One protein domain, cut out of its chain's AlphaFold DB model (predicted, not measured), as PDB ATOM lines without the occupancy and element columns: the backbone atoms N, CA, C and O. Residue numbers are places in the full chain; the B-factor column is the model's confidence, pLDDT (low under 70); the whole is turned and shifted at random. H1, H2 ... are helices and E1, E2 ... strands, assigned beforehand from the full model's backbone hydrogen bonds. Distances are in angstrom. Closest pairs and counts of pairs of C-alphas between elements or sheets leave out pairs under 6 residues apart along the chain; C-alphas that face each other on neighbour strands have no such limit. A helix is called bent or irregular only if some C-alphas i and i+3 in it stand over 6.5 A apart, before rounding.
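What this domain is: This is residues 126 to 313 of the 485 residues of the protein "CRAL_TRIO_N domain-containing protein" of Salpingoeca rosetta (strain ATCC 50818 / BSB-021) (UniProt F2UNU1). One long helix, H7, runs through the middle, with a small sheet, E1, E2 and E3, along its residues 248 to 263 on one side and the short helix H4 crossing it on the other. H8 packs on the earlier part of H7, H5 and H6 sit together at one end, H1 packs on H4, and H2 and H3 make a crossed pair away from H7. The printed part has 188 residues with eight named helices and three named strands, in the order H1 H2 H3 H4 H5 E1 E2 H6 H7 E3 H8; of the 105 residues in named elements helices hold 89, the class being mostly helix, and the sheet is mixed, in the order E1, E2, E3. It is compact, with a radius of gyration of the C-alphas of 16.8 A, and rounded, spanning 42 by 42 by 35 A.

How they stand to each other: Start at H1, residues 140 to 145, which touches H4, residues 187 to 192, at a steep tilt of 65 degrees; closest are C-alphas 140 and 192, 5.4 A. H2, residues 154 to 162, touches residues 168 to 175 alone of H3, residues 168 to 184; closest are C-alphas 160 and 171, 5.1 A. H5, residues 198 to 204, touches H6, residues 229 to 232; closest are C-alphas 204 and 232, 6.6 A. E1, residues 207 to 213, and E2, residues 218 to 222, form an antiparallel hairpin, with N 208 and O 221 at 2.9 A, within hydrogen-bond range. E3, residues 271 to 274, is parallel to E2, with N 220 and O 271 at 2.9 A. H7, residues 238 to 263, is on this sheet, height 10.3 A, over E1 and E2, in two layers, helix on one face. E2, H6 H7, E3 is a strand-helix-strand unit, parallel strands joined through helices, with a right-handed crossover. H7 touches H4 with residues 246 to 251 alone, about perpendicular at 78 degrees; closest are C-alphas 247 and 190, 6.6 A. H8, residues 285 to 298, touches residues 238 to 249 alone of H7 at 36 degrees, only just steep; closest are C-alphas 294 and 245, 7.0 A. O i to N i+4 pairs are within range throughout H3, H5 and H7, but 1 of 2 in H1, 3 of 5 in H2, 8 of 10 in H8 and 0 of 2 in H4, where 2 of 3 i+3 pairs are; H6 is too short.

Where its parts are: Find C-alpha 140 at (-19.718, -38.044, -38.986), where H1 begins. H3 is 24.1 A long and E1 16.9 A. H4 is irregular, C-alphas 188 and 191 being 7.3 A apart. From C-alpha 238 at (-44.372, -39.023, -40.890), H7 runs 37.1 A. H8 runs 20.8 A to C-alpha 298 at (-38.496, -26.011, -48.768).

The domain as a whole: The C-alphas farthest apart, of Ser 152 and Arg 282, are 45.0 A apart. The printed part has no cut, and no link is long. Mean pLDDT of the printed part is 73.0; look for values under 70 at residues 126 to 147, 188 to 189, 191 to 194, 203 to 210 and 296 to 313.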
ATOM      1  N   ARG A 126     -22.001 -29.529 -65.440       65.25
ATOM      2  CA  ARG A 126     -20.566 -29.825 -65.395       65.25
ATOM      3  C   ARG A 126     -20.289 -30.920 -64.374       65.25
ATOM      4  O   ARG A 126     -20.251 -30.687 -63.164       65.25
ATOM      5  N   GLN A 127     -20.043 -32.120 -64.891       61.19
ATOM      6  CA  GLN A 127     -19.351 -33.148 -64.126       61.19
ATOM      7  C   GLN A 127     -17.931 -32.645 -63.825       61.19
ATOM      8  O   GLN A 127     -17.236 -32.139 -64.705       61.19
ATOM      9  N   HIS A 128     -17.525 -32.758 -62.567       57.97
ATOM     10  CA  HIS A 128     -16.173 -32.501 -62.082       57.97
ATOM     11  C   HIS A 128     -15.781 -33.716 -61.251       57.97
ATOM     12  O   HIS A 128     -16.590 -34.154 -60.444       57.97
ATOM     13  N   GLU A 129     -14.566 -34.237 -61.396       46.84
ATOM     14  CA  GLU A 129     -14.117 -35.428 -60.649       46.84
ATOM     15  C   GLU A 129     -14.225 -35.225 -59.123       46.84
ATOM     16  O   GLU A 129     -14.610 -36.129 -58.388       46.84
ATOM     17  N   ASP A 130     -14.042 -33.983 -58.666       49.41
ATOM     18  CA  ASP A 130     -14.306 -33.523 -57.301       49.41
ATOM     19  C   ASP A 130     -15.811 -33.325 -56.958       49.41
ATOM     20  O   ASP A 130     -16.159 -32.370 -56.245       49.41
ATOM     21  N   VAL A 131     -16.746 -34.147 -57.454       45.94
ATOM     22  CA  VAL A 131     -18.097 -34.140 -56.861       45.94
ATOM     23  C   VAL A 131     -17.955 -34.655 -55.430       45.94
ATOM     24  O   VAL A 131     -17.690 -35.835 -55.213       45.94
ATOM     25  N   GLN A 132     -18.170 -33.787 -54.435       44.00
ATOM     26  CA  GLN A 132     -18.422 -34.244 -53.068       44.00
ATOM     27  C   GLN A 132     -19.776 -34.953 -53.048       44.00
ATOM     28  O   GLN A 132     -20.811 -34.352 -52.767       44.00
ATOM     29  N   TYR A 133     -19.756 -36.234 -53.403       43.53
ATOM     30  CA  TYR A 133     -20.931 -37.083 -53.431       43.53
ATOM     31  C   TYR A 133     -21.393 -37.285 -51.986       43.53
ATOM     32  O   TYR A 133     -20.834 -38.089 -51.238       43.53
ATOM     33  N   ILE A 134     -22.431 -36.551 -51.580       47.16
ATOM     34  CA  ILE A 134     -23.057 -36.706 -50.262       47.16
ATOM     35  C   ILE A 134     -23.990 -37.929 -50.293       47.16
ATOM     36  O   ILE A 134     -25.207 -37.823 -50.152       47.16
ATOM     37  N   HIS A 135     -23.399 -39.101 -50.536       41.97
ATOM     38  CA  HIS A 135     -24.077 -40.384 -50.721       41.97
ATOM     39  C   HIS A 135     -24.536 -40.908 -49.353       41.97
ATOM     40  O   HIS A 135     -23.859 -41.720 -48.729       41.97
ATOM     41  N   GLY A 136     -25.633 -40.342 -48.833       47.25
ATOM     42  CA  GLY A 136     -26.275 -40.781 -47.590       47.25
ATOM     43  C   GLY A 136     -25.316 -40.981 -46.418       47.25
ATOM     44  O   GLY A 136     -25.341 -42.015 -45.757       47.25
ATOM     45  N   CYS A 137     -24.377 -40.049 -46.236       37.28
ATOM     46  CA  CYS A 137     -23.189 -40.301 -45.430       37.28
ATOM     47  C   CYS A 137     -23.524 -40.475 -43.940       37.28
ATOM     48  O   CYS A 137     -23.608 -39.517 -43.176       37.28
ATOM     49  N   SER A 138     -23.580 -41.733 -43.502       39.22
ATOM     50  CA  SER A 138     -23.586 -42.144 -42.090       39.22
ATOM     51  C   SER A 138     -22.253 -41.879 -41.367       39.22
ATOM     52  O   SER A 138     -22.071 -42.310 -40.234       39.22
ATOM     53  N   CYS A 139     -21.320 -41.182 -42.018       38.19
ATOM     54  CA  CYS A 139     -19.947 -40.908 -41.618       38.19
ATOM     55  C   CYS A 139     -19.811 -39.504 -40.978       38.19
ATOM     56  O   CYS A 139     -19.727 -38.508 -41.699       38.19
ATOM     57  N   PRO A 140     -19.736 -39.363 -39.636       44.12
ATOM     58  CA  PRO A 140     -19.718 -38.044 -38.986       44.12
ATOM     59  C   PRO A 140     -18.504 -37.174 -39.349       44.12
ATOM     60  O   PRO A 140     -18.553 -35.958 -39.186       44.12
ATOM     61  N   GLU A 141     -17.423 -37.782 -39.841       42.19
ATOM     62  CA  GLU A 141     -16.150 -37.122 -40.140       42.19
ATOM     63  C   GLU A 141     -16.240 -36.195 -41.361       42.19
ATOM     64  O   GLU A 141     -15.913 -35.014 -41.251       42.19
ATOM     65  N   SER A 142     -16.781 -36.643 -42.502       51.16
ATOM     66  CA  SER A 142     -16.990 -35.733 -43.643       51.16
ATOM     67  C   SER A 142     -18.088 -34.699 -43.345       51.16
ATOM     68  O   SER A 142     -17.979 -33.538 -43.747       51.16
ATOM     69  N   MET A 143     -19.084 -35.062 -42.525       54.06
ATOM     70  CA  MET A 143     -20.087 -34.126 -42.004       54.06
ATOM     71  C   MET A 143     -19.517 -33.107 -40.991       54.06
ATOM     72  O   MET A 143     -20.128 -32.061 -40.756       54.06
ATOM     73  N   ALA A 144     -18.331 -33.343 -40.419       52.72
ATOM     74  CA  ALA A 144     -17.617 -32.354 -39.611       52.72
ATOM     75  C   ALA A 144     -16.972 -31.258 -40.478       52.72
ATOM     76  O   ALA A 144     -16.910 -30.106 -40.048       52.72
ATOM     77  N   HIS A 145     -16.565 -31.589 -41.710       53.94
ATOM     78  CA  HIS A 145     -16.066 -30.621 -42.694       53.94
ATOM     79  C   HIS A 145     -17.186 -29.823 -43.388       53.94
ATOM     80  O   HIS A 145     -16.924 -28.738 -43.913       53.94
ATOM     81  N   MET A 146     -18.432 -30.316 -43.373       60.88
ATOM     82  CA  MET A 146     -19.582 -29.593 -43.920       60.88
ATOM     83  C   MET A 146     -19.870 -28.289 -43.165       60.88
ATOM     84  O   MET A 146     -20.008 -28.244 -41.939       60.88
ATOM     85  N   LEU A 147     -20.015 -27.207 -43.931       63.66
ATOM     86  CA  LEU A 147     -20.257 -25.873 -43.393       63.66
ATOM     87  C   LEU A 147     -21.702 -25.712 -42.930       63.66
ATOM     88  O   LEU A 147     -22.650 -25.960 -43.678       63.66
ATOM     89  N   ARG A 148     -21.853 -25.245 -41.693       73.75
ATOM     90  CA  ARG A 148     -23.132 -25.103 -40.990       73.75
ATOM     91  C   ARG A 148     -23.670 -23.681 -41.113       73.75
ATOM     92  O   ARG A 148     -22.933 -22.761 -41.455       73.75
ATOM     93  N   PHE A 149     -24.956 -23.521 -40.815       80.50
ATOM     94  CA  PHE A 149     -25.585 -22.208 -40.698       80.50
ATOM     95  C   PHE A 149     -24.944 -21.371 -39.576       80.50
ATOM     96  O   PHE A 149     -24.688 -21.898 -38.489       80.50
ATOM     97  N   SER A 150     -24.734 -20.075 -39.818       81.50
ATOM     98  CA  SER A 150     -24.242 -19.110 -38.830       81.50
ATOM     99  C   SER A 150     -24.950 -17.763 -38.959       81.50
ATOM    100  O   SER A 150     -24.921 -17.140 -40.016       81.50
ATOM    101  N   THR A 151     -25.479 -17.239 -37.851       80.19
ATOM    102  CA  THR A 151     -26.084 -15.893 -37.787       80.19
ATOM    103  C   THR A 151     -25.102 -14.754 -38.083       80.19
ATOM    104  O   THR A 151     -25.530 -13.624 -38.286       80.19
ATOM    105  N   SER A 152     -23.793 -15.027 -38.118       83.94
ATOM    106  CA  SER A 152     -22.767 -14.052 -38.499       83.94
ATOM    107  C   SER A 152     -22.476 -13.978 -40.005       83.94
ATOM    108  O   SER A 152     -21.890 -12.977 -40.435       83.94
ATOM    109  N   ASP A 153     -22.862 -14.990 -40.799       87.00
ATOM    110  CA  ASP A 153     -22.591 -15.019 -42.244       87.00
ATOM    111  C   ASP A 153     -23.556 -14.101 -43.012       87.00
ATOM    112  O   ASP A 153     -24.776 -14.142 -42.850       87.00
ATOM    113  N   ASN A 154     -22.993 -13.285 -43.901       91.25
ATOM    114  CA  ASN A 154     -23.736 -12.309 -44.689       91.25
ATOM    115  C   ASN A 154     -24.754 -12.982 -45.625       91.25
ATOM    116  O   ASN A 154     -25.846 -12.452 -45.804       91.25
ATOM    117  N   TYR A 155     -24.459 -14.172 -46.162       88.44
ATOM    118  CA  TYR A 155     -25.403 -14.930 -47.002       88.44
ATOM    119  C   TYR A 155     -26.500 -15.638 -46.195       88.44
ATOM    120  O   TYR A 155     -27.595 -15.888 -46.711       88.44
ATOM    121  N   ASP A 156     -26.213 -15.985 -44.940       87.19
ATOM    122  CA  ASP A 156     -27.185 -16.579 -44.023       87.19
ATOM    123  C   ASP A 156     -28.167 -15.528 -43.490       87.19
ATOM    124  O   ASP A 156     -29.321 -15.871 -43.274       87.19
ATOM    125  N   LEU A 157     -27.772 -14.251 -43.389       91.44
ATOM    126  CA  LEU A 157     -28.686 -13.133 -43.111       91.44
ATOM    127  C   LEU A 157     -29.424 -12.637 -44.369       91.44
ATOM    128  O   LEU A 157     -30.651 -12.530 -44.372       91.44
ATOM    129  N   ALA A 158     -28.706 -12.375 -45.466       90.62
ATOM    130  CA  ALA A 158     -29.278 -11.741 -46.659       90.62
ATOM    131  C   ALA A 158     -30.344 -12.587 -47.381       90.62
ATOM    132  O   ALA A 158     -31.150 -12.042 -48.135       90.62
ATOM    133  N   ARG A 159     -30.417 -13.903 -47.129       86.56
ATOM    134  CA  ARG A 159     -31.522 -14.742 -47.630       86.56
ATOM    135  C   ARG A 159     -32.879 -14.384 -47.006       86.56
ATOM    136  O   ARG A 159     -33.869 -14.388 -47.726       86.56
ATOM    137  N   PHE A 160     -32.922 -14.045 -45.711       87.50
ATOM    138  CA  PHE A 160     -34.163 -13.668 -45.016       87.50
ATOM    139  C   PHE A 160     -34.631 -12.287 -45.471       87.50
ATOM    140  O   PHE A 160     -35.821 -12.073 -45.669       87.50
ATOM    141  N   LEU A 161     -33.677 -11.385 -45.733       90.88
ATOM    142  CA  LEU A 161     -33.950 -10.098 -46.368       90.88
ATOM    143  C   LEU A 161     -34.514 -10.282 -47.783       90.88
ATOM    144  O   LEU A 161     -35.590  -9.761 -48.057       90.88
ATOM    145  N   ARG A 162     -33.886 -11.083 -48.660       87.38
ATOM    146  CA  ARG A 162     -34.453 -11.393 -49.992       87.38
ATOM    147  C   ARG A 162     -35.860 -11.986 -49.915       87.38
ATOM    148  O   ARG A 162     -36.746 -11.497 -50.601       87.38
ATOM    149  N   ALA A 163     -36.087 -12.969 -49.043       84.31
ATOM    150  CA  ALA A 163     -37.400 -13.592 -48.837       84.31
ATOM    151  C   ALA A 163     -38.471 -12.637 -48.256       84.31
ATOM    152  O   ALA A 163     -39.625 -13.029 -48.064       84.31
ATOM    153  N   ARG A 164     -38.101 -11.388 -47.949       88.25
ATOM    154  CA  ARG A 164     -38.982 -10.330 -47.448       88.25
ATOM    155  C   ARG A 164     -38.823  -8.998 -48.175       88.25
ATOM    156  O   ARG A 164     -39.245  -7.978 -47.643       88.25
ATOM    157  N   ASN A 165     -38.265  -8.991 -49.387       88.25
ATOM    158  CA  ASN A 165     -38.035  -7.773 -50.178       88.25
ATOM    159  C   ASN A 165     -37.293  -6.684 -49.371       88.25
ATOM    160  O   ASN A 165     -37.610  -5.503 -49.451       88.25
ATOM    161  N   TYR A 166     -36.324  -7.115 -48.559       90.81
ATOM    162  CA  TYR A 166     -35.496  -6.322 -47.644       90.81
ATOM    163  C   TYR A 166     -36.247  -5.610 -46.498       90.81
ATOM    164  O   TYR A 166     -35.649  -4.818 -45.772       90.81
ATOM    165  N   ASP A 167     -37.509  -5.975 -46.241       92.56
ATOM    166  CA  ASP A 167     -38.242  -5.609 -45.025       92.56
ATOM    167  C   ASP A 167     -37.574  -6.227 -43.781       92.56
ATOM    168  O   ASP A 167     -37.616  -7.442 -43.560       92.56
ATOM    169  N   VAL A 168     -36.940  -5.374 -42.973       95.75
ATOM    170  CA  VAL A 168     -36.158  -5.778 -41.796       95.75
ATOM    171  C   VAL A 168     -37.044  -6.341 -40.685       95.75
ATOM    172  O   VAL A 168     -36.643  -7.310 -40.045       95.75
ATOM    173  N   ASP A 169     -38.242  -5.791 -40.469       93.19
ATOM    174  CA  ASP A 169     -39.150  -6.235 -39.401       93.19
ATOM    175  C   ASP A 169     -39.636  -7.663 -39.669       93.19
ATOM    176  O   ASP A 169     -39.578  -8.537 -38.797       93.19
ATOM    177  N   LYS A 170     -40.060  -7.928 -40.912       89.44
ATOM    178  CA  LYS A 170     -40.477  -9.267 -41.329       89.44
ATOM    179  C   LYS A 170     -39.291 -10.231 -41.373       89.44
ATOM    180  O   LYS A 170     -39.434 -11.351 -40.892       89.44
ATOM    181  N   ALA A 171     -38.140  -9.823 -41.916       89.31
ATOM    182  CA  ALA A 171     -36.949 -10.675 -41.997       89.31
ATOM    183  C   ALA A 171     -36.393 -11.048 -40.612       89.31
ATOM    184  O   ALA A 171     -35.927 -12.171 -40.420       89.31
ATOM    185  N   GLU A 172     -36.474 -10.146 -39.632       91.81
ATOM    186  CA  GLU A 172     -36.091 -10.415 -38.248       91.81
ATOM    187  C   GLU A 172     -37.033 -11.427 -37.586       91.81
ATOM    188  O   GLU A 172     -36.564 -12.432 -37.052       91.81
ATOM    189  N   ALA A 173     -38.351 -11.200 -37.633       88.06
ATOM    190  CA  ALA A 173     -39.333 -12.113 -37.039       88.06
ATOM    191  C   ALA A 173     -39.208 -13.534 -37.624       88.06
ATOM    192  O   ALA A 173     -39.175 -14.526 -36.894       88.06
ATOM    193  N   MET A 174     -39.043 -13.599 -38.944       84.31
ATOM    194  CA  MET A 174     -38.795 -14.799 -39.738       84.31
ATOM    195  C   MET A 174     -37.497 -15.525 -39.329       84.31
ATOM    196  O   MET A 174     -37.510 -16.728 -39.061       84.31
ATOM    197  N   LEU A 175     -36.378 -14.800 -39.205       87.81
ATOM    198  CA  LEU A 175     -35.094 -15.348 -38.755       87.81
ATOM    199  C   LEU A 175     -35.150 -15.836 -37.298       87.81
ATOM    200  O   LEU A 175     -34.600 -16.892 -36.988       87.81
ATOM    201  N   ARG A 176     -35.831 -15.113 -36.400       89.00
ATOM    202  CA  ARG A 176     -36.021 -15.534 -35.000       89.00
ATOM    203  C   ARG A 176     -36.879 -16.801 -34.899       89.00
ATOM    204  O   ARG A 176     -36.526 -17.693 -34.130       89.00
ATOM    205  N   GLY A 177     -37.938 -16.920 -35.705       85.12
ATOM    206  CA  GLY A 177     -38.743 -18.143 -35.822       85.12
ATOM    207  C   GLY A 177     -37.914 -19.341 -36.296       85.12
ATOM    208  O   GLY A 177     -37.863 -20.366 -35.618       85.12
ATOM    209  N   PHE A 178     -37.163 -19.174 -37.389       83.38
ATOM    210  CA  PHE A 178     -36.245 -20.195 -37.908       83.38
ATOM    211  C   PHE A 178     -35.187 -20.622 -36.878       83.38
ATOM    212  O   PHE A 178     -34.931 -21.814 -36.717       83.38
ATOM    213  N   LEU A 179     -34.588 -19.679 -36.145       85.38
ATOM    214  CA  LEU A 179     -33.615 -19.986 -35.091       85.38
ATOM    215  C   LEU A 179     -34.221 -20.813 -33.952       85.38
ATOM    216  O   LEU A 179     -33.591 -21.779 -33.525       85.38
ATOM    217  N   LYS A 180     -35.440 -20.477 -33.509       84.69
ATOM    218  CA  LYS A 180     -36.179 -21.251 -32.500       84.69
ATOM    219  C   LYS A 180     -36.466 -22.671 -32.997       84.69
ATOM    220  O   LYS A 180     -36.144 -23.631 -32.305       84.69
ATOM    221  N   TRP A 181     -36.987 -22.812 -34.217       81.81
ATOM    222  CA  TRP A 181     -37.256 -24.117 -34.829       81.81
ATOM    223  C   TRP A 181     -35.992 -24.994 -34.908       81.81
ATOM    224  O   TRP A 181     -36.033 -26.169 -34.553       81.81
ATOM    225  N   ARG A 182     -34.833 -24.423 -35.273       81.31
ATOM    226  CA  ARG A 182     -33.544 -25.150 -35.298       81.31
ATOM    227  C   ARG A 182     -33.071 -25.640 -33.929       81.31
ATOM    228  O   ARG A 182     -32.268 -26.575 -33.875       81.31
ATOM    229  N   GLU A 183     -33.484 -24.973 -32.855       80.50
ATOM    230  CA  GLU A 183     -33.204 -25.378 -31.479       80.50
ATOM    231  C   GLU A 183     -34.170 -26.481 -31.034       80.50
ATOM    232  O   GLU A 183     -33.710 -27.508 -30.536       80.50
ATOM    233  N   GLU A 184     -35.469 -26.325 -31.307       78.31
ATOM    234  CA  GLU A 184     -36.517 -27.313 -31.005       78.31
ATOM    235  C   GLU A 184     -36.277 -28.652 -31.731       78.31
ATOM    236  O   GLU A 184     -36.152 -29.680 -31.072       78.31
ATOM    237  N   GLU A 185     -36.055 -28.637 -33.050       70.25
ATOM    238  CA  GLU A 185     -35.713 -29.826 -33.862       70.25
ATOM    239  C   GLU A 185     -34.229 -30.246 -33.752       70.25
ATOM    240  O   GLU A 185     -33.741 -31.118 -34.475       70.25
ATOM    241  N   HIS A 186     -33.458 -29.610 -32.859       73.56
ATOM    242  CA  HIS A 186     -32.045 -29.910 -32.577       73.56
ATOM    243  C   HIS A 186     -31.136 -29.991 -33.830       73.56
ATOM    244  O   HIS A 186     -30.103 -30.682 -33.821       73.56
ATOM    245  N   VAL A 187     -31.483 -29.263 -34.898       71.81
ATOM    246  CA  VAL A 187     -30.921 -29.351 -36.263       71.81
ATOM    247  C   VAL A 187     -29.397 -29.189 -36.279       71.81
ATOM    248  O   VAL A 187     -28.688 -29.848 -37.035       71.81
ATOM    249  N   ARG A 188     -28.840 -28.401 -35.350       67.50
ATOM    250  CA  ARG A 188     -27.383 -28.257 -35.136       67.50
ATOM    251  C   ARG A 188     -26.644 -29.594 -34.907       67.50
ATOM    252  O   ARG A 188     -25.426 -29.651 -35.102       67.50
ATOM    253  N   THR A 189     -27.357 -30.640 -34.480       68.38
ATOM    254  CA  THR A 189     -26.826 -31.967 -34.129       68.38
ATOM    255  C   THR A 189     -27.272 -33.102 -35.053       68.38
ATOM    256  O   THR A 189     -26.768 -34.213 -34.887       68.38
ATOM    257  N   CYS A 190     -28.186 -32.874 -36.010       70.81
ATOM    258  CA  CYS A 190     -28.687 -33.960 -36.861       70.81
ATOM    259  C   CYS A 190     -27.561 -34.518 -37.751       70.81
ATOM    260  O   CYS A 190     -27.259 -35.707 -37.679       70.81
ATOM    261  N   LEU A 191     -26.812 -33.645 -38.436       66.81
ATOM    262  CA  LEU A 191     -25.626 -34.002 -39.235       66.81
ATOM    263  C   LEU A 191     -24.398 -34.451 -38.410       66.81
ATOM    264  O   LEU A 191     -23.322 -34.634 -38.965       66.81
ATOM    265  N   LEU A 192     -24.505 -34.603 -37.085       68.19
ATOM    266  CA  LEU A 192     -23.446 -35.207 -36.259       68.19
ATOM    267  C   LEU A 192     -23.700 -36.684 -35.934       68.19
ATOM    268  O   LEU A 192     -22.840 -37.325 -35.336       68.19
ATOM    269  N   ARG A 193     -24.864 -37.226 -36.303       66.94
ATOM    270  CA  ARG A 193     -25.235 -38.624 -36.064       66.94
ATOM    271  C   ARG A 193     -25.584 -39.314 -37.386       66.94
ATOM    272  O   ARG A 193     -26.131 -38.645 -38.267       66.94
ATOM    273  N   PRO A 194     -25.321 -40.628 -37.526       67.62
ATOM    274  CA  PRO A 194     -25.910 -41.433 -38.594       67.62
ATOM    275  C   PRO A 194     -27.422 -41.216 -38.664       67.62
ATOM    276  O   PRO A 194     -28.056 -40.898 -37.651       67.62
ATOM    277  N   ASP A 195     -27.999 -41.339 -39.852       72.31
ATOM    278  CA  ASP A 195     -29.444 -41.233 -40.001       72.31
ATOM    279  C   ASP A 195     -30.120 -42.604 -39.828       72.31
ATOM    280  O   ASP A 195     -29.726 -43.556 -40.505       72.31
ATOM    281  N   PRO A 196     -31.105 -42.748 -38.917       70.25
ATOM    282  CA  PRO A 196     -31.689 -44.048 -38.589       70.25
ATOM    283  C   PRO A 196     -32.566 -44.643 -39.698       70.25
ATOM    284  O   PRO A 196     -32.936 -45.811 -39.577       70.25
ATOM    285  N   ILE A 197     -32.904 -43.877 -40.746       76.38
ATOM    286  CA  ILE A 197     -33.737 -44.331 -41.870       76.38
ATOM    287  C   ILE A 197     -33.014 -44.248 -43.224       76.38
ATOM    288  O   ILE A 197     -33.633 -44.455 -44.263       76.38
ATOM    289  N   GLU A 198     -31.701 -43.996 -43.236       75.81
ATOM    290  CA  GLU A 198     -30.922 -43.739 -44.457       75.81
ATOM    291  C   GLU A 198     -31.040 -44.850 -45.509       75.81
ATOM    292  O   GLU A 198     -31.231 -44.577 -46.693       75.81
ATOM    293  N   LEU A 199     -30.977 -46.112 -45.074       73.81
ATOM    294  CA  LEU A 199     -31.098 -47.269 -45.964       73.81
ATOM    295  C   LEU A 199     -32.503 -47.376 -46.574       73.81
ATOM    296  O   LEU A 199     -32.621 -47.674 -47.759       73.81
ATOM    297  N   LEU A 200     -33.559 -47.076 -45.805       74.94
ATOM    298  CA  LEU A 200     -34.932 -47.004 -46.322       74.94
ATOM    299  C   LEU A 200     -35.089 -45.843 -47.308       74.94
ATOM    300  O   LEU A 200     -35.695 -46.008 -48.368       74.94
ATOM    301  N   TRP A 201     -34.510 -44.681 -46.988       76.00
ATOM    302  CA  TRP A 201     -34.552 -43.503 -47.850       76.00
ATOM    303  C   TRP A 201     -33.904 -43.789 -49.208       76.00
ATOM    304  O   TRP A 201     -34.515 -43.529 -50.237       76.00
ATOM    305  N   GLN A 202     -32.719 -44.403 -49.231       71.25
ATOM    306  CA  GLN A 202     -32.026 -44.766 -50.475       71.25
ATOM    307  C   GLN A 202     -32.791 -45.780 -51.338       71.25
ATOM    308  O   GLN A 202     -32.647 -45.764 -52.556       71.25
ATOM    309  N   CYS A 203     -33.612 -46.646 -50.735       67.38
ATOM    310  CA  CYS A 203     -34.410 -47.634 -51.473       67.38
ATOM    311  C   CYS A 203     -35.747 -47.079 -52.000       67.38
ATOM    312  O   CYS A 203     -36.358 -47.692 -52.872       67.38
ATOM    313  N   HIS A 204     -36.223 -45.941 -51.479       66.00
ATOM    314  CA  HIS A 204     -37.550 -45.400 -51.802       66.00
ATOM    315  C   HIS A 204     -37.555 -43.959 -52.328       66.00
ATOM    316  O   HIS A 204     -38.568 -43.535 -52.879       66.00
ATOM    317  N   SER A 205     -36.457 -43.217 -52.170       66.44
ATOM    318  CA  SER A 205     -36.306 -41.804 -52.535       66.44
ATOM    319  C   SER A 205     -34.900 -41.530 -53.112       66.44
ATOM    320  O   SER A 205     -34.037 -40.962 -52.431       66.44
ATOM    321  N   PRO A 206     -34.628 -41.975 -54.358       64.50
ATOM    322  CA  PRO A 206     -33.333 -41.800 -55.011       64.50
ATOM    323  C   PRO A 206     -33.116 -40.340 -55.447       64.50
ATOM    324  O   PRO A 206     -33.523 -39.918 -56.534       64.50
ATOM    325  N   ALA A 207     -32.474 -39.574 -54.561       65.88
ATOM    326  CA  ALA A 207     -32.040 -38.198 -54.783       65.88
ATOM    327  C   ALA A 207     -30.503 -38.113 -54.784       65.88
ATOM    328  O   ALA A 207     -29.855 -38.389 -53.771       65.88
ATOM    329  N   ASP A 208     -29.921 -37.714 -55.916       66.25
ATOM    330  CA  ASP A 208     -28.488 -37.854 -56.196       66.25
ATOM    331  C   ASP A 208     -27.795 -36.498 -56.402       66.25
ATOM    332  O   ASP A 208     -28.315 -35.596 -57.062       66.25
ATOM    333  N   HIS A 209     -26.581 -36.353 -55.863       68.31
ATOM    334  CA  HIS A 209     -25.742 -35.169 -56.070       68.31
ATOM    335  C   HIS A 209     -24.895 -35.357 -57.336       68.31
ATOM    336  O   HIS A 209     -23.901 -36.080 -57.316       68.31
ATOM    337  N   TYR A 210     -25.280 -34.711 -58.439       68.69
ATOM    338  CA  TYR A 210     -24.723 -34.999 -59.771       68.69
ATOM    339  C   TYR A 210     -23.467 -34.185 -60.131       68.69
ATOM    340  O   TYR A 210     -22.754 -34.508 -61.080       68.69
ATOM    341  N   GLY A 211     -23.185 -33.108 -59.394       76.00
ATOM    342  CA  GLY A 211     -22.048 -32.227 -59.655       76.00
ATOM    343  C   GLY A 211     -22.409 -30.761 -59.478       76.00
ATOM    344  O   GLY A 211     -23.087 -30.400 -58.515       76.00
ATOM    345  N   HIS A 212     -21.935 -29.916 -60.393       78.50
ATOM    346  CA  HIS A 212     -22.160 -28.473 -60.356       78.50
ATOM    347  C   HIS A 212     -22.602 -27.948 -61.729       78.50
ATOM    348  O   HIS A 212     -22.361 -28.584 -62.754       78.50
ATOM    349  N   ASP A 213     -23.254 -26.789 -61.764       76.25
ATOM    350  CA  ASP A 213     -23.593 -26.119 -63.021       76.25
ATOM    351  C   ASP A 213     -22.425 -25.277 -63.572       76.25
ATOM    352  O   ASP A 213     -21.370 -25.117 -62.947       76.25
ATOM    353  N   ARG A 214     -22.621 -24.686 -64.755       77.81
ATOM    354  CA  ARG A 214     -21.667 -23.758 -65.393       77.81
ATOM    355  C   ARG A 214     -21.161 -22.611 -64.504       77.81
ATOM    356  O   ARG A 214     -20.078 -22.103 -64.797       77.81
ATOM    357  N   ILE A 215     -21.904 -22.196 -63.472       75.31
ATOM    358  CA  ILE A 215     -21.515 -21.128 -62.534       75.31
ATOM    359  C   ILE A 215     -21.141 -21.655 -61.137       75.31
ATOM    360  O   ILE A 215     -20.886 -20.857 -60.236       75.31
ATOM    361  N   GLY A 216     -21.043 -22.973 -60.949       77.94
ATOM    362  CA  GLY A 216     -20.594 -23.596 -59.705       77.94
ATOM    363  C   GLY A 216     -21.683 -23.805 -58.647       77.94
ATOM    364  O   GLY A 216     -21.341 -24.063 -57.495       77.94
ATOM    365  N   ARG A 217     -22.977 -23.710 -58.984       80.81
ATOM    366  CA  ARG A 217     -24.058 -24.124 -58.066       80.81
ATOM    367  C   ARG A 217     -24.122 -25.656 -57.994       80.81
ATOM    368  O   ARG A 217     -24.085 -26.274 -59.055       80.81
ATOM    369  N   PRO A 218     -24.241 -26.281 -56.806       81.31
ATOM    370  CA  PRO A 218     -24.469 -27.724 -56.696       81.31
ATOM    371  C   PRO A 218     -25.747 -28.157 -57.417       81.31
ATOM    372  O   PRO A 218     -26.745 -27.437 -57.362       81.31
ATOM    373  N   ILE A 219     -25.725 -29.334 -58.041       78.69
ATOM    374  CA  ILE A 219     -26.882 -29.938 -58.711       78.69
ATOM    375  C   ILE A 219     -27.356 -31.159 -57.920       78.69
ATOM    376  O   ILE A 219     -26.593 -32.106 -57.713       78.69
ATOM    377  N   VAL A 220     -28.631 -31.134 -57.534       77.75
ATOM    378  CA  VAL A 220     -29.375 -32.267 -56.973       77.75
ATOM    379  C   VAL A 220     -30.347 -32.763 -58.043       77.75
ATOM    380  O   VAL A 220     -31.039 -31.955 -58.663       77.75
ATOM    381  N   ILE A 221     -30.402 -34.071 -58.277       77.25
ATOM    382  CA  ILE A 221     -31.409 -34.702 -59.137       77.25
ATOM    383  C   ILE A 221     -32.374 -35.467 -58.237       77.25
ATOM    384  O   ILE A 221     -31.955 -36.364 -57.513       77.25
ATOM    385  N   GLU A 222     -33.657 -35.119 -58.289       80.88
ATOM    386  CA  GLU A 222     -34.717 -35.742 -57.495       80.88
ATOM    387  C   GLU A 222     -35.642 -36.526 -58.422       80.88
ATOM    388  O   GLU A 222     -36.400 -35.946 -59.202       80.88
ATOM    389  N   ARG A 223     -35.587 -37.859 -58.357       80.06
ATOM    390  CA  ARG A 223     -36.358 -38.743 -59.246       80.06
ATOM    391  C   ARG A 223     -37.762 -39.005 -58.698       80.06
ATOM    392  O   ARG A 223     -38.132 -40.138 -58.407       80.06
ATOM    393  N   ILE A 224     -38.527 -37.925 -58.521       81.12
ATOM    394  CA  ILE A 224     -39.819 -37.882 -57.811       81.12
ATOM    395  C   ILE A 224     -40.812 -38.931 -58.335       81.12
ATOM    396  O   ILE A 224     -41.520 -39.545 -57.538       81.12
ATOM    397  N   GLY A 225     -40.861 -39.183 -59.646       79.75
ATOM    398  CA  GLY A 225     -41.855 -40.100 -60.215       79.75
ATOM    399  C   GLY A 225     -41.708 -41.574 -59.817       79.75
ATOM    400  O   GLY A 225     -42.713 -42.280 -59.729       79.75
ATOM    401  N   VAL A 226     -40.502 -42.033 -59.454       80.50
ATOM    402  CA  VAL A 226     -40.297 -43.392 -58.915       80.50
ATOM    403  C   VAL A 226     -40.485 -43.480 -57.391       80.50
ATOM    404  O   VAL A 226     -40.509 -44.584 -56.845       80.50
ATOM    405  N   VAL A 227     -40.673 -42.356 -56.687       79.62
ATOM    406  CA  VAL A 227     -40.764 -42.310 -55.216       79.62
ATOM    407  C   VAL A 227     -42.102 -42.866 -54.719       79.62
ATOM    408  O   VAL A 227     -43.159 -42.242 -54.834       79.62
ATOM    409  N   ARG A 228     -42.073 -44.036 -54.073       77.69
ATOM    410  CA  ARG A 228     -43.271 -44.694 -53.517       77.69
ATOM    411  C   ARG A 228     -43.446 -44.386 -52.024       77.69
ATOM    412  O   ARG A 228     -43.424 -45.287 -51.189       77.69
ATOM    413  N   LEU A 229     -43.670 -43.107 -51.689       78.12
ATOM    414  CA  LEU A 229     -43.808 -42.625 -50.297       78.12
ATOM    415  C   LEU A 229     -44.830 -43.408 -49.451       78.12
ATOM    416  O   LEU A 229     -44.641 -43.546 -48.249       78.12
ATOM    417  N   HIS A 230     -45.899 -43.940 -50.050       80.06
ATOM    418  CA  HIS A 230     -46.880 -44.756 -49.327       80.06
ATOM    419  C   HIS A 230     -46.318 -46.102 -48.831       80.06
ATOM    420  O   HIS A 230     -46.783 -46.593 -47.809       80.06
ATOM    421  N   LYS A 231     -45.315 -46.684 -49.512       83.56
ATOM    422  CA  LYS A 231     -44.608 -47.887 -49.039       83.56
ATOM    423  C   LYS A 231     -43.637 -47.528 -47.914       83.56
ATOM    424  O   LYS A 231     -43.624 -48.202 -46.892       83.56
ATOM    425  N   LEU A 232     -42.919 -46.409 -48.049       80.50
ATOM    426  CA  LEU A 232     -42.054 -45.868 -46.994       80.50
ATOM    427  C   LEU A 232     -42.846 -45.571 -45.700       80.50
ATOM    428  O   LEU A 232     -42.406 -45.941 -44.617       80.50
ATOM    429  N   LEU A 233     -44.056 -45.011 -45.810       81.31
ATOM    430  CA  LEU A 233     -44.982 -44.785 -44.686       81.31
ATOM    431  C   LEU A 233     -45.560 -46.063 -44.041       81.31
ATOM    432  O   LEU A 233     -46.183 -45.957 -42.988       81.31
ATOM    433  N   ARG A 234     -45.365 -47.262 -44.617       83.81
ATOM    434  CA  ARG A 234     -45.624 -48.533 -43.905       83.81
ATOM    435  C   ARG A 234     -44.467 -48.911 -42.956       83.81
ATOM    436  O   ARG A 234     -44.615 -49.865 -42.203       83.81
ATOM    437  N   LEU A 235     -43.334 -48.192 -42.993       83.12
ATOM    438  CA  LEU A 235     -42.084 -48.527 -42.284       83.12
ATOM    439  C   LEU A 235     -41.542 -47.412 -41.362       83.12
ATOM    440  O   LEU A 235     -40.784 -47.719 -40.445       83.12
ATOM    441  N   ILE A 236     -41.897 -46.141 -41.593       82.94
ATOM    442  CA  ILE A 236     -41.451 -44.981 -40.789       82.94
ATOM    443  C   ILE A 236     -42.629 -44.082 -40.399       82.94
ATOM    444  O   ILE A 236     -43.642 -44.043 -41.102       82.94
ATOM    445  N   GLU A 237     -42.487 -43.306 -39.323       83.56
ATOM    446  CA  GLU A 237     -43.461 -42.264 -38.982       83.56
ATOM    447  C   GLU A 237     -43.305 -41.039 -39.910       83.56
ATOM    448  O   GLU A 237     -42.242 -40.768 -40.479       83.56
ATOM    449  N   ARG A 238     -44.381 -40.260 -40.082       81.00
ATOM    450  CA  ARG A 238     -44.372 -39.023 -40.890       81.00
ATOM    451  C   ARG A 238     -43.347 -38.014 -40.366       81.00
ATOM    452  O   ARG A 238     -42.735 -37.271 -41.131       81.00
ATOM    453  N   GLU A 239     -43.177 -37.980 -39.057       77.25
ATOM    454  CA  GLU A 239     -42.251 -37.101 -38.367       77.25
ATOM    455  C   GLU A 239     -40.793 -37.516 -38.654       77.25
ATOM    456  O   GLU A 239     -39.971 -36.639 -38.915       77.25
ATOM    457  N   ASP A 240     -40.498 -38.819 -38.779       79.38
ATOM    458  CA  ASP A 240     -39.188 -39.333 -39.217       79.38
ATOM    459  C   ASP A 240     -38.850 -38.854 -40.639       79.38
ATOM    460  O   ASP A 240     -37.739 -38.380 -40.903       79.38
ATOM    461  N   PHE A 241     -39.828 -38.929 -41.555       80.94
ATOM    462  CA  PHE A 241     -39.702 -38.422 -42.924       80.94
ATOM    463  C   PHE A 241     -39.337 -36.930 -42.928       80.94
ATOM    464  O   PHE A 241     -38.394 -36.525 -43.609       80.94
ATOM    465  N   MET A 242     -40.026 -36.114 -42.126       79.94
ATOM    466  CA  MET A 242     -39.762 -34.674 -42.036       79.94
ATOM    467  C   MET A 242     -38.426 -34.348 -41.357       79.94
ATOM    468  O   MET A 242     -37.741 -33.409 -41.777       79.94
ATOM    469  N   THR A 243     -37.991 -35.139 -40.369       78.81
ATOM    470  CA  THR A 243     -36.632 -35.046 -39.816       78.81
ATOM    471  C   THR A 243     -35.588 -35.338 -40.899       78.81
ATOM    472  O   THR A 243     -34.631 -34.574 -41.047       78.81
ATOM    473  N   ARG A 244     -35.762 -36.391 -41.711       80.19
ATOM    474  CA  ARG A 244     -34.822 -36.735 -42.794       80.19
ATOM    475  C   ARG A 244     -34.852 -35.741 -43.958       80.19
ATOM    476  O   ARG A 244     -33.799 -35.479 -44.546       80.19
ATOM    477  N   HIS A 245     -35.995 -35.122 -44.240       79.88
ATOM    478  CA  HIS A 245     -36.095 -34.013 -45.193       79.88
ATOM    479  C   HIS A 245     -35.354 -32.763 -44.683       79.88
ATOM    480  O   HIS A 245     -34.523 -32.187 -45.385       79.88
ATOM    481  N   SER A 246     -35.514 -32.430 -43.397       77.88
ATOM    482  CA  SER A 246     -34.754 -31.352 -42.733       77.88
ATOM    483  C   SER A 246     -33.234 -31.581 -42.785       77.88
ATOM    484  O   SER A 246     -32.460 -30.639 -42.967       77.88
ATOM    485  N   ARG A 247     -32.783 -32.840 -42.661       79.81
ATOM    486  CA  ARG A 247     -31.366 -33.214 -42.835       79.81
ATOM    487  C   ARG A 247     -30.881 -33.002 -44.266       79.81
ATOM    488  O   ARG A 247     -29.794 -32.453 -44.440       79.81
ATOM    489  N   LEU A 248     -31.671 -33.415 -45.260       78.06
ATOM    490  CA  LEU A 248     -31.346 -33.232 -46.676       78.06
ATOM    491  C   LEU A 248     -31.114 -31.748 -46.985       78.06
ATOM    492  O   LEU A 248     -30.081 -31.400 -47.552       78.06
ATOM    493  N   MET A 249     -31.994 -30.862 -46.515       78.50
ATOM    494  CA  MET A 249     -31.839 -29.421 -46.739       78.50
ATOM    495  C   MET A 249     -30.616 -28.819 -46.026       78.50
ATOM    496  O   MET A 249     -29.940 -27.958 -46.593       78.50
ATOM    497  N   GLU A 250     -30.226 -29.309 -44.844       78.69
ATOM    498  CA  GLU A 250     -28.944 -28.917 -44.237       78.69
ATOM    499  C   GLU A 250     -27.725 -29.407 -45.038       78.69
ATOM    500  O   GLU A 250     -26.749 -28.661 -45.158       78.69
ATOM    501  N   MET A 251     -27.775 -30.615 -45.618       77.12
ATOM    502  CA  MET A 251     -26.716 -31.168 -46.480       77.12
ATOM    503  C   MET A 251     -26.587 -30.365 -47.783       77.12
ATOM    504  O   MET A 251     -25.487 -29.949 -48.146       77.12
ATOM    505  N   VAL A 252     -27.709 -30.054 -48.439       78.56
ATOM    506  CA  VAL A 252     -27.753 -29.219 -49.649       78.56
ATOM    507  C   VAL A 252     -27.234 -27.807 -49.356       78.56
ATOM    508  O   VAL A 252     -26.369 -27.300 -50.073       78.56
ATOM    509  N   MET A 253     -27.655 -27.175 -48.256       80.31
ATOM    510  CA  MET A 253     -27.160 -25.839 -47.896       80.31
ATOM    511  C   MET A 253     -25.705 -25.836 -47.401       80.31
ATOM    512  O   MET A 253     -25.020 -24.820 -47.547       80.31
ATOM    513  N   ALA A 254     -25.192 -26.949 -46.871       79.56
ATOM    514  CA  ALA A 254     -23.760 -27.132 -46.646       79.56
ATOM    515  C   ALA A 254     -22.991 -27.261 -47.970       79.56
ATOM    516  O   ALA A 254     -21.971 -26.591 -48.132       79.56
ATOM    517  N   SER A 255     -23.517 -28.018 -48.939       77.81
ATOM    518  CA  SER A 255     -22.960 -28.139 -50.291       77.81
ATOM    519  C   SER A 255     -22.841 -26.773 -50.981       77.81
ATOM    520  O   SER A 255     -21.763 -26.419 -51.456       77.81
ATOM    521  N   VAL A 256     -23.875 -25.920 -50.913       81.44
ATOM    522  CA  VAL A 256     -23.825 -24.529 -51.423       81.44
ATOM    523  C   VAL A 256     -22.704 -23.713 -50.762       81.44
ATOM    524  O   VAL A 256     -21.998 -22.963 -51.437       81.44
ATOM    525  N   ARG A 257     -22.496 -23.864 -49.445       83.12
ATOM    526  CA  ARG A 257     -21.414 -23.174 -48.715       83.12
ATOM    527  C   ARG A 257     -20.021 -23.710 -49.086       83.12
ATOM    528  O   ARG A 257     -19.084 -22.917 -49.167       83.12
ATOM    529  N   CYS A 258     -19.876 -25.010 -49.352       82.25
ATOM    530  CA  CYS A 258     -18.636 -25.606 -49.864       82.25
ATOM    531  C   CYS A 258     -18.339 -25.138 -51.298       82.25
ATOM    532  O   CYS A 258     -17.243 -24.650 -51.577       82.25
ATOM    533  N   ALA A 259     -19.333 -25.190 -52.185       79.88
ATOM    534  CA  ALA A 259     -19.232 -24.740 -53.568       79.88
ATOM    535  C   ALA A 259     -18.871 -23.247 -53.675       79.88
ATOM    536  O   ALA A 259     -18.007 -22.885 -54.472       79.88
ATOM    537  N   ARG A 260     -19.409 -22.385 -52.800       84.38
ATOM    538  CA  ARG A 260     -19.003 -20.969 -52.703       84.38
ATOM    539  C   ARG A 260     -17.514 -20.777 -52.414       84.38
ATOM    540  O   ARG A 260     -16.905 -19.861 -52.963       84.38
ATOM    541  N   ARG A 261     -16.905 -21.632 -51.585       83.56
ATOM    542  CA  ARG A 261     -15.454 -21.583 -51.332       83.56
ATOM    543  C   ARG A 261     -14.626 -22.060 -52.524       83.56
ATOM    544  O   ARG A 261     -13.508 -21.589 -52.681       83.56
ATOM    545  N   LYS A 262     -15.155 -22.986 -53.330       82.44
ATOM    546  CA  LYS A 262     -14.445 -23.566 -54.477       82.44
ATOM    547  C   LYS A 262     -14.561 -22.730 -55.754       82.44
ATOM    548  O   LYS A 262     -13.561 -22.532 -56.431       82.44
ATOM    549  N   TYR A 263     -15.764 -22.261 -56.086       81.12
ATOM    550  CA  TYR A 263     -16.055 -21.614 -57.371       81.12
ATOM    551  C   TYR A 263     -16.221 -20.092 -57.275       81.12
ATOM    552  O   TYR A 263     -15.993 -19.410 -58.269       81.12
ATOM    553  N   GLY A 264     -16.586 -19.546 -56.108       85.06
ATOM    554  CA  GLY A 264     -16.622 -18.099 -55.874       85.06
ATOM    555  C   GLY A 264     -17.824 -17.585 -55.078       85.06
ATOM    556  O   GLY A 264     -18.822 -18.273 -54.859       85.06
ATOM    557  N   ALA A 265     -17.724 -16.318 -54.665       84.75
ATOM    558  CA  ALA A 265     -18.698 -15.607 -53.830       84.75
ATOM    559  C   ALA A 265     -20.130 -15.571 -54.406       84.75
ATOM    560  O   ALA A 265     -21.101 -15.537 -53.655       84.75
ATOM    561  N   HIS A 266     -20.279 -15.626 -55.731       82.00
ATOM    562  CA  HIS A 266     -21.571 -15.599 -56.425       82.00
ATOM    563  C   HIS A 266     -22.427 -16.864 -56.221       82.00
ATOM    564  O   HIS A 266     -23.611 -16.848 -56.555       82.00
ATOM    565  N   VAL A 267     -21.876 -17.959 -55.677       82.81
ATOM    566  CA  VAL A 267     -22.645 -19.187 -55.412       82.81
ATOM    567  C   VAL A 267     -23.511 -19.015 -54.157       82.81
ATOM    568  O   VAL A 267     -23.065 -19.144 -53.011       82.81
ATOM    569  N   THR A 268     -24.790 -18.712 -54.375       81.88
ATOM    570  CA  THR A 268     -25.785 -18.455 -53.316       81.88
ATOM    571  C   THR A 268     -26.925 -19.477 -53.262       81.88
ATOM    572  O   THR A 268     -27.652 -19.510 -52.270       81.88
ATOM    573  N   GLN A 269     -27.048 -20.332 -54.281       82.06
ATOM    574  CA  GLN A 269     -28.119 -21.315 -54.478       82.06
ATOM    575  C   GLN A 269     -27.554 -22.684 -54.896       82.06
ATOM    576  O   GLN A 269     -26.394 -22.787 -55.298       82.06
ATOM    577  N   HIS A 270     -28.402 -23.709 -54.854       82.19
ATOM    578  CA  HIS A 270     -28.245 -24.965 -55.592       82.19
ATOM    579  C   HIS A 270     -29.205 -24.977 -56.801       82.19
ATOM    580  O   HIS A 270     -29.952 -24.018 -57.012       82.19
ATOM    581  N   VAL A 271     -29.188 -26.047 -57.592       80.38
ATOM    582  CA  VAL A 271     -30.161 -26.337 -58.654       80.38
ATOM    583  C   VAL A 271     -30.775 -27.707 -58.372       80.38
ATOM    584  O   VAL A 271     -30.032 -28.664 -58.162       80.38
ATOM    585  N   VAL A 272     -32.106 -27.804 -58.377       81.00
ATOM    586  CA  VAL A 272     -32.821 -29.090 -58.353       81.00
ATOM    587  C   VAL A 272     -33.290 -29.417 -59.765       81.00
ATOM    588  O   VAL A 272     -33.893 -28.574 -60.430       81.00
ATOM    589  N   ILE A 273     -33.026 -30.639 -60.217       79.19
ATOM    590  CA  ILE A 273     -33.607 -31.221 -61.426       79.19
ATOM    591  C   ILE A 273     -34.611 -32.275 -60.965       79.19
ATOM    592  O   ILE A 273     -34.226 -33.350 -60.513       79.19
ATOM    593  N   MET A 274     -35.898 -31.942 -61.046       81.94
ATOM    594  CA  MET A 274     -36.986 -32.848 -60.684       81.94
ATOM    595  C   MET A 274     -37.341 -33.719 -61.890       81.94
ATOM    596  O   MET A 274     -37.918 -33.226 -62.860       81.94
ATOM    597  N   ASP A 275     -36.996 -35.004 -61.834       80.88
ATOM    598  CA  ASP A 275     -37.438 -35.977 -62.829       80.88
ATOM    599  C   ASP A 275     -38.830 -36.505 -62.447       80.88
ATOM    600  O   ASP A 275     -39.029 -37.185 -61.434       80.88
ATOM    601  N   LEU A 276     -39.807 -36.129 -63.272       84.12
ATOM    602  CA  LEU A 276     -41.218 -36.480 -63.128       84.12
ATOM    603  C   LEU A 276     -41.605 -37.695 -63.990       84.12
ATOM    604  O   LEU A 276     -42.790 -38.025 -64.073       84.12
ATOM    605  N   LYS A 277     -40.644 -38.360 -64.649       81.06
ATOM    606  CA  LYS A 277     -40.895 -39.603 -65.386       81.06
ATOM    607  C   LYS A 277     -41.497 -40.653 -64.447       81.06
ATOM    608  O   LYS A 277     -41.052 -40.817 -63.317       81.06
ATOM    609  N   ASP A 278     -42.519 -41.353 -64.931       84.31
ATOM    610  CA  ASP A 278     -43.272 -42.392 -64.212       84.31
ATOM    611  C   ASP A 278     -44.098 -41.887 -62.999       84.31
ATOM    612  O   ASP A 278     -44.726 -42.685 -62.299       84.31
ATOM    613  N   LEU A 279     -44.195 -40.562 -62.785       84.19
ATOM    614  CA  LEU A 279     -45.073 -39.962 -61.773       84.19
ATOM    615  C   LEU A 279     -46.555 -40.156 -62.133       84.19
ATOM    616  O   LEU A 279     -47.037 -39.668 -63.156       84.19
ATOM    617  N   SER A 280     -47.311 -40.810 -61.250       80.50
ATOM    618  CA  SER A 280     -48.758 -40.979 -61.422       80.50
ATOM    619  C   SER A 280     -49.516 -39.650 -61.322       80.50
ATOM    620  O   SER A 280     -49.389 -38.922 -60.337       80.50
ATOM    621  N   PHE A 281     -50.422 -39.399 -62.276       81.06
ATOM    622  CA  PHE A 281     -51.433 -38.330 -62.204       81.06
ATOM    623  C   PHE A 281     -52.417 -38.491 -61.028       81.06
ATOM    624  O   PHE A 281     -53.139 -37.552 -60.693       81.06
ATOM    625  N   ARG A 282     -52.465 -39.674 -60.404       83.06
ATOM    626  CA  ARG A 282     -53.180 -39.951 -59.153       83.06
ATOM    627  C   ARG A 282     -52.174 -40.467 -58.114       83.06
ATOM    628  O   ARG A 282     -52.054 -41.681 -57.942       83.06
ATOM    629  N   PRO A 283     -51.400 -39.582 -57.460       80.25
ATOM    630  CA  PRO A 283     -50.514 -39.989 -56.376       80.25
ATOM    631  C   PRO A 283     -51.335 -40.515 -55.190       80.25
ATOM    632  O   PRO A 283     -52.436 -40.035 -54.919       80.25
ATOM    633  N   HIS A 284     -50.791 -41.499 -54.472       82.69
ATOM    634  CA  HIS A 284     -51.480 -42.147 -53.354       82.69
ATOM    635  C   HIS A 284     -51.884 -41.119 -52.270       82.69
ATOM    636  O   HIS A 284     -51.032 -40.314 -51.876       82.69
ATOM    637  N   PRO A 285     -53.121 -41.145 -51.725       84.06
ATOM    638  CA  PRO A 285     -53.620 -40.097 -50.828       84.06
ATOM    639  C   PRO A 285     -52.723 -39.800 -49.620       84.06
ATOM    640  O   PRO A 285     -52.495 -38.636 -49.309       84.06
ATOM    641  N   ALA A 286     -52.137 -40.825 -48.987       81.56
ATOM    642  CA  ALA A 286     -51.218 -40.644 -47.853       81.56
ATOM    643  C   ALA A 286     -49.897 -39.923 -48.210       81.56
ATOM    644  O   ALA A 286     -49.221 -39.402 -47.329       81.56
ATOM    645  N   SER A 287     -49.519 -39.873 -49.491       81.00
ATOM    646  CA  SER A 287     -48.288 -39.225 -49.959       81.00
ATOM    647  C   SER A 287     -48.466 -37.726 -50.228       81.00
ATOM    648  O   SER A 287     -47.504 -36.972 -50.116       81.00
ATOM    649  N   ILE A 288     -49.685 -37.271 -50.542       83.56
ATOM    650  CA  ILE A 288     -49.965 -35.863 -50.877       83.56
ATOM    651  C   ILE A 288     -49.685 -34.914 -49.686       83.56
ATOM    652  O   ILE A 288     -49.040 -33.887 -49.909       83.56
ATOM    653  N   PRO A 289     -50.074 -35.225 -48.428       84.00
ATOM    654  CA  PRO A 289     -49.726 -34.398 -47.271       84.00
ATOM    655  C   PRO A 289     -48.219 -34.293 -47.021       84.00
ATOM    656  O   PRO A 289     -47.766 -33.226 -46.618       84.00
ATOM    657  N   LEU A 290     -47.447 -35.359 -47.284       80.06
ATOM    658  CA  LEU A 290     -45.984 -35.314 -47.179       80.06
ATOM    659  C   LEU A 290     -45.387 -34.387 -48.232       80.06
ATOM    660  O   LEU A 290     -44.662 -33.473 -47.862       80.06
ATOM    661  N   PHE A 291     -45.732 -34.573 -49.513       78.31
ATOM    662  CA  PHE A 291     -45.222 -33.723 -50.595       78.31
ATOM    663  C   PHE A 291     -45.567 -32.246 -50.385       78.31
ATOM    664  O   PHE A 291     -44.741 -31.373 -50.645       78.31
ATOM    665  N   ARG A 292     -46.770 -31.950 -49.874       80.44
ATOM    666  CA  ARG A 292     -47.127 -30.585 -49.491       80.44
ATOM    667  C   ARG A 292     -46.242 -30.076 -48.353       80.44
ATOM    668  O   ARG A 292     -45.667 -29.007 -48.485       80.44
ATOM    669  N   GLN A 293     -46.096 -30.836 -47.272       80.06
ATOM    670  CA  GLN A 293     -45.328 -30.404 -46.106       80.06
ATOM    671  C   GLN A 293     -43.822 -30.270 -46.383       80.06
ATOM    672  O   GLN A 293     -43.188 -29.385 -45.811       80.06
ATOM    673  N   SER A 294     -43.248 -31.104 -47.258       77.38
ATOM    674  CA  SER A 294     -41.873 -30.931 -47.734       77.38
ATOM    675  C   SER A 294     -41.745 -29.638 -48.536       77.38
ATOM    676  O   SER A 294     -40.889 -28.830 -48.206       77.38
ATOM    677  N   ILE A 295     -42.665 -29.355 -49.470       74.25
ATOM    678  CA  ILE A 295     -42.690 -28.073 -50.199       74.25
ATOM    679  C   ILE A 295     -42.843 -26.889 -49.231       74.25
ATOM    680  O   ILE A 295     -42.080 -25.934 -49.332       74.25
ATOM    681  N   ASP A 296     -43.760 -26.952 -48.262       68.56
ATOM    682  CA  ASP A 296     -43.957 -25.899 -47.255       68.56
ATOM    683  C   ASP A 296     -42.680 -25.678 -46.401       68.56
ATOM    684  O   ASP A 296     -42.419 -24.568 -45.935       68.56
ATOM    685  N   MET A 297     -41.859 -26.722 -46.205       68.12
ATOM    686  CA  MET A 297     -40.548 -26.652 -45.541       68.12
ATOM    687  C   MET A 297     -39.429 -26.145 -46.474       68.12
ATOM    688  O   MET A 297     -38.507 -25.476 -46.016       68.12
ATOM    689  N   ASP A 298     -39.502 -26.417 -47.775       68.50
ATOM    690  CA  ASP A 298     -38.496 -26.011 -48.768       68.50
ATOM    691  C   ASP A 298     -38.689 -24.558 -49.225       68.50
ATOM    692  O   ASP A 298     -37.721 -23.856 -49.513       68.50
ATOM    693  N   GLN A 299     -39.933 -24.068 -49.180       60.56
ATOM    694  CA  GLN A 299     -40.279 -22.643 -49.242       60.56
ATOM    695  C   GLN A 299     -39.948 -21.898 -47.930       60.56
ATOM    696  O   GLN A 299     -40.355 -20.746 -47.735       60.56
ATOM    697  N   LEU A 300     -39.182 -22.506 -47.008       58.47
ATOM    698  CA  LEU A 300     -38.633 -21.760 -45.885       58.47
ATOM    699  C   LEU A 300     -37.758 -20.606 -46.405       58.47
ATOM    700  O   LEU A 300     -36.774 -20.811 -47.118       58.47
ATOM    701  N   PRO A 301     -38.080 -19.380 -45.972       48.50
ATOM    702  CA  PRO A 301     -38.382 -19.161 -44.563       48.50
ATOM    703  C   PRO A 301     -39.828 -18.730 -44.227       48.50
ATOM    704  O   PRO A 301     -40.015 -18.041 -43.229       48.50
ATOM    705  N   GLU A 302     -40.852 -19.073 -45.024       35.16
ATOM    706  CA  GLU A 302     -42.097 -18.285 -45.000       35.16
ATOM    707  C   GLU A 302     -43.008 -18.376 -43.744       35.16
ATOM    708  O   GLU A 302     -43.394 -17.311 -43.253       35.16
ATOM    709  N   GLU A 303     -43.327 -19.565 -43.192       36.22
ATOM    710  CA  GLU A 303     -44.424 -19.703 -42.192       36.22
ATOM    711  C   GLU A 303     -44.172 -20.525 -40.896       36.22
ATOM    712  O   GLU A 303     -45.078 -20.618 -40.064       36.22
ATOM    713  N   TYR A 304     -42.997 -21.120 -40.638       46.88
ATOM    714  CA  TYR A 304     -42.863 -22.072 -39.509       46.88
ATOM    715  C   TYR A 304     -42.862 -21.449 -38.096       46.88
ATOM    716  O   TYR A 304     -41.826 -21.222 -37.471       46.88
ATOM    717  N   GLY A 305     -44.072 -21.283 -37.554       29.17
ATOM    718  CA  GLY A 305     -44.384 -21.167 -36.123       29.17
ATOM    719  C   GLY A 305     -44.920 -22.465 -35.491       29.17
ATOM    720  O   GLY A 305     -45.401 -22.440 -34.359       29.17
ATOM    721  N   GLY A 306     -44.881 -23.593 -36.211       30.36
ATOM    722  CA  GLY A 306     -45.393 -24.885 -35.748       30.36
ATOM    723  C   GLY A 306     -44.476 -25.556 -34.722       30.36
ATOM    724  O   GLY A 306     -43.399 -26.032 -35.070       30.36
ATOM    725  N   THR A 307     -44.909 -25.633 -33.462       27.19
ATOM    726  CA  THR A 307     -44.158 -26.303 -32.388       27.19
ATOM    727  C   THR A 307     -44.212 -27.825 -32.516       27.19
ATOM    728  O   THR A 307     -45.248 -28.434 -32.236       27.19
ATOM    729  N   SER A 308     -43.077 -28.437 -32.835       31.41
ATOM    730  CA  SER A 308     -42.819 -29.866 -32.649       31.41
ATOM    731  C   SER A 308     -41.937 -30.034 -31.408       31.41
ATOM    732  O   SER A 308     -40.883 -29.416 -31.290       31.41
ATOM    733  N   THR A 309     -42.423 -30.776 -30.409       28.48
ATOM    734  CA  THR A 309     -41.824 -30.831 -29.061       28.48
ATOM    735  C   THR A 309     -41.616 -32.266 -28.583       28.48
ATOM    736  O   THR A 309     -42.176 -32.693 -27.569       28.48
ATOM    737  N   ARG A 310     -40.799 -33.045 -29.309       35.28
ATOM    738  CA  ARG A 310     -40.382 -34.394 -28.886       35.28
ATOM    739  C   ARG A 310     -38.898 -34.676 -29.150       35.28
ATOM    740  O   ARG A 310     -38.334 -34.135 -30.093       35.28
ATOM    741  N   PRO A 311     -38.257 -35.523 -28.320       32.22
ATOM    742  CA  PRO A 311     -36.924 -36.043 -28.607       32.22
ATOM    743  C   PRO A 311     -36.945 -37.023 -29.794       32.22
ATOM    744  O   PRO A 311     -38.002 -37.498 -30.197       32.22
ATOM    745  N   PHE A 312     -35.740 -37.327 -30.285       34.34
ATOM    746  CA  PHE A 312     -35.421 -38.086 -31.505       34.34
ATOM    747  C   PHE A 312     -36.261 -39.355 -31.777       34.34
ATOM    748  O   PHE A 312     -36.702 -40.010 -30.828       34.34
ATOM    749  N   PRO A 313     -36.414 -39.724 -33.068       36.59
ATOM    750  CA  PRO A 313     -37.316 -40.767 -33.544       36.59
ATOM    751  C   PRO A 313     -37.173 -42.099 -32.812       36.59
ATOM    752  O   PRO A 313     -36.067 -42.598 -32.573       36.59
TER     753      PRO A 313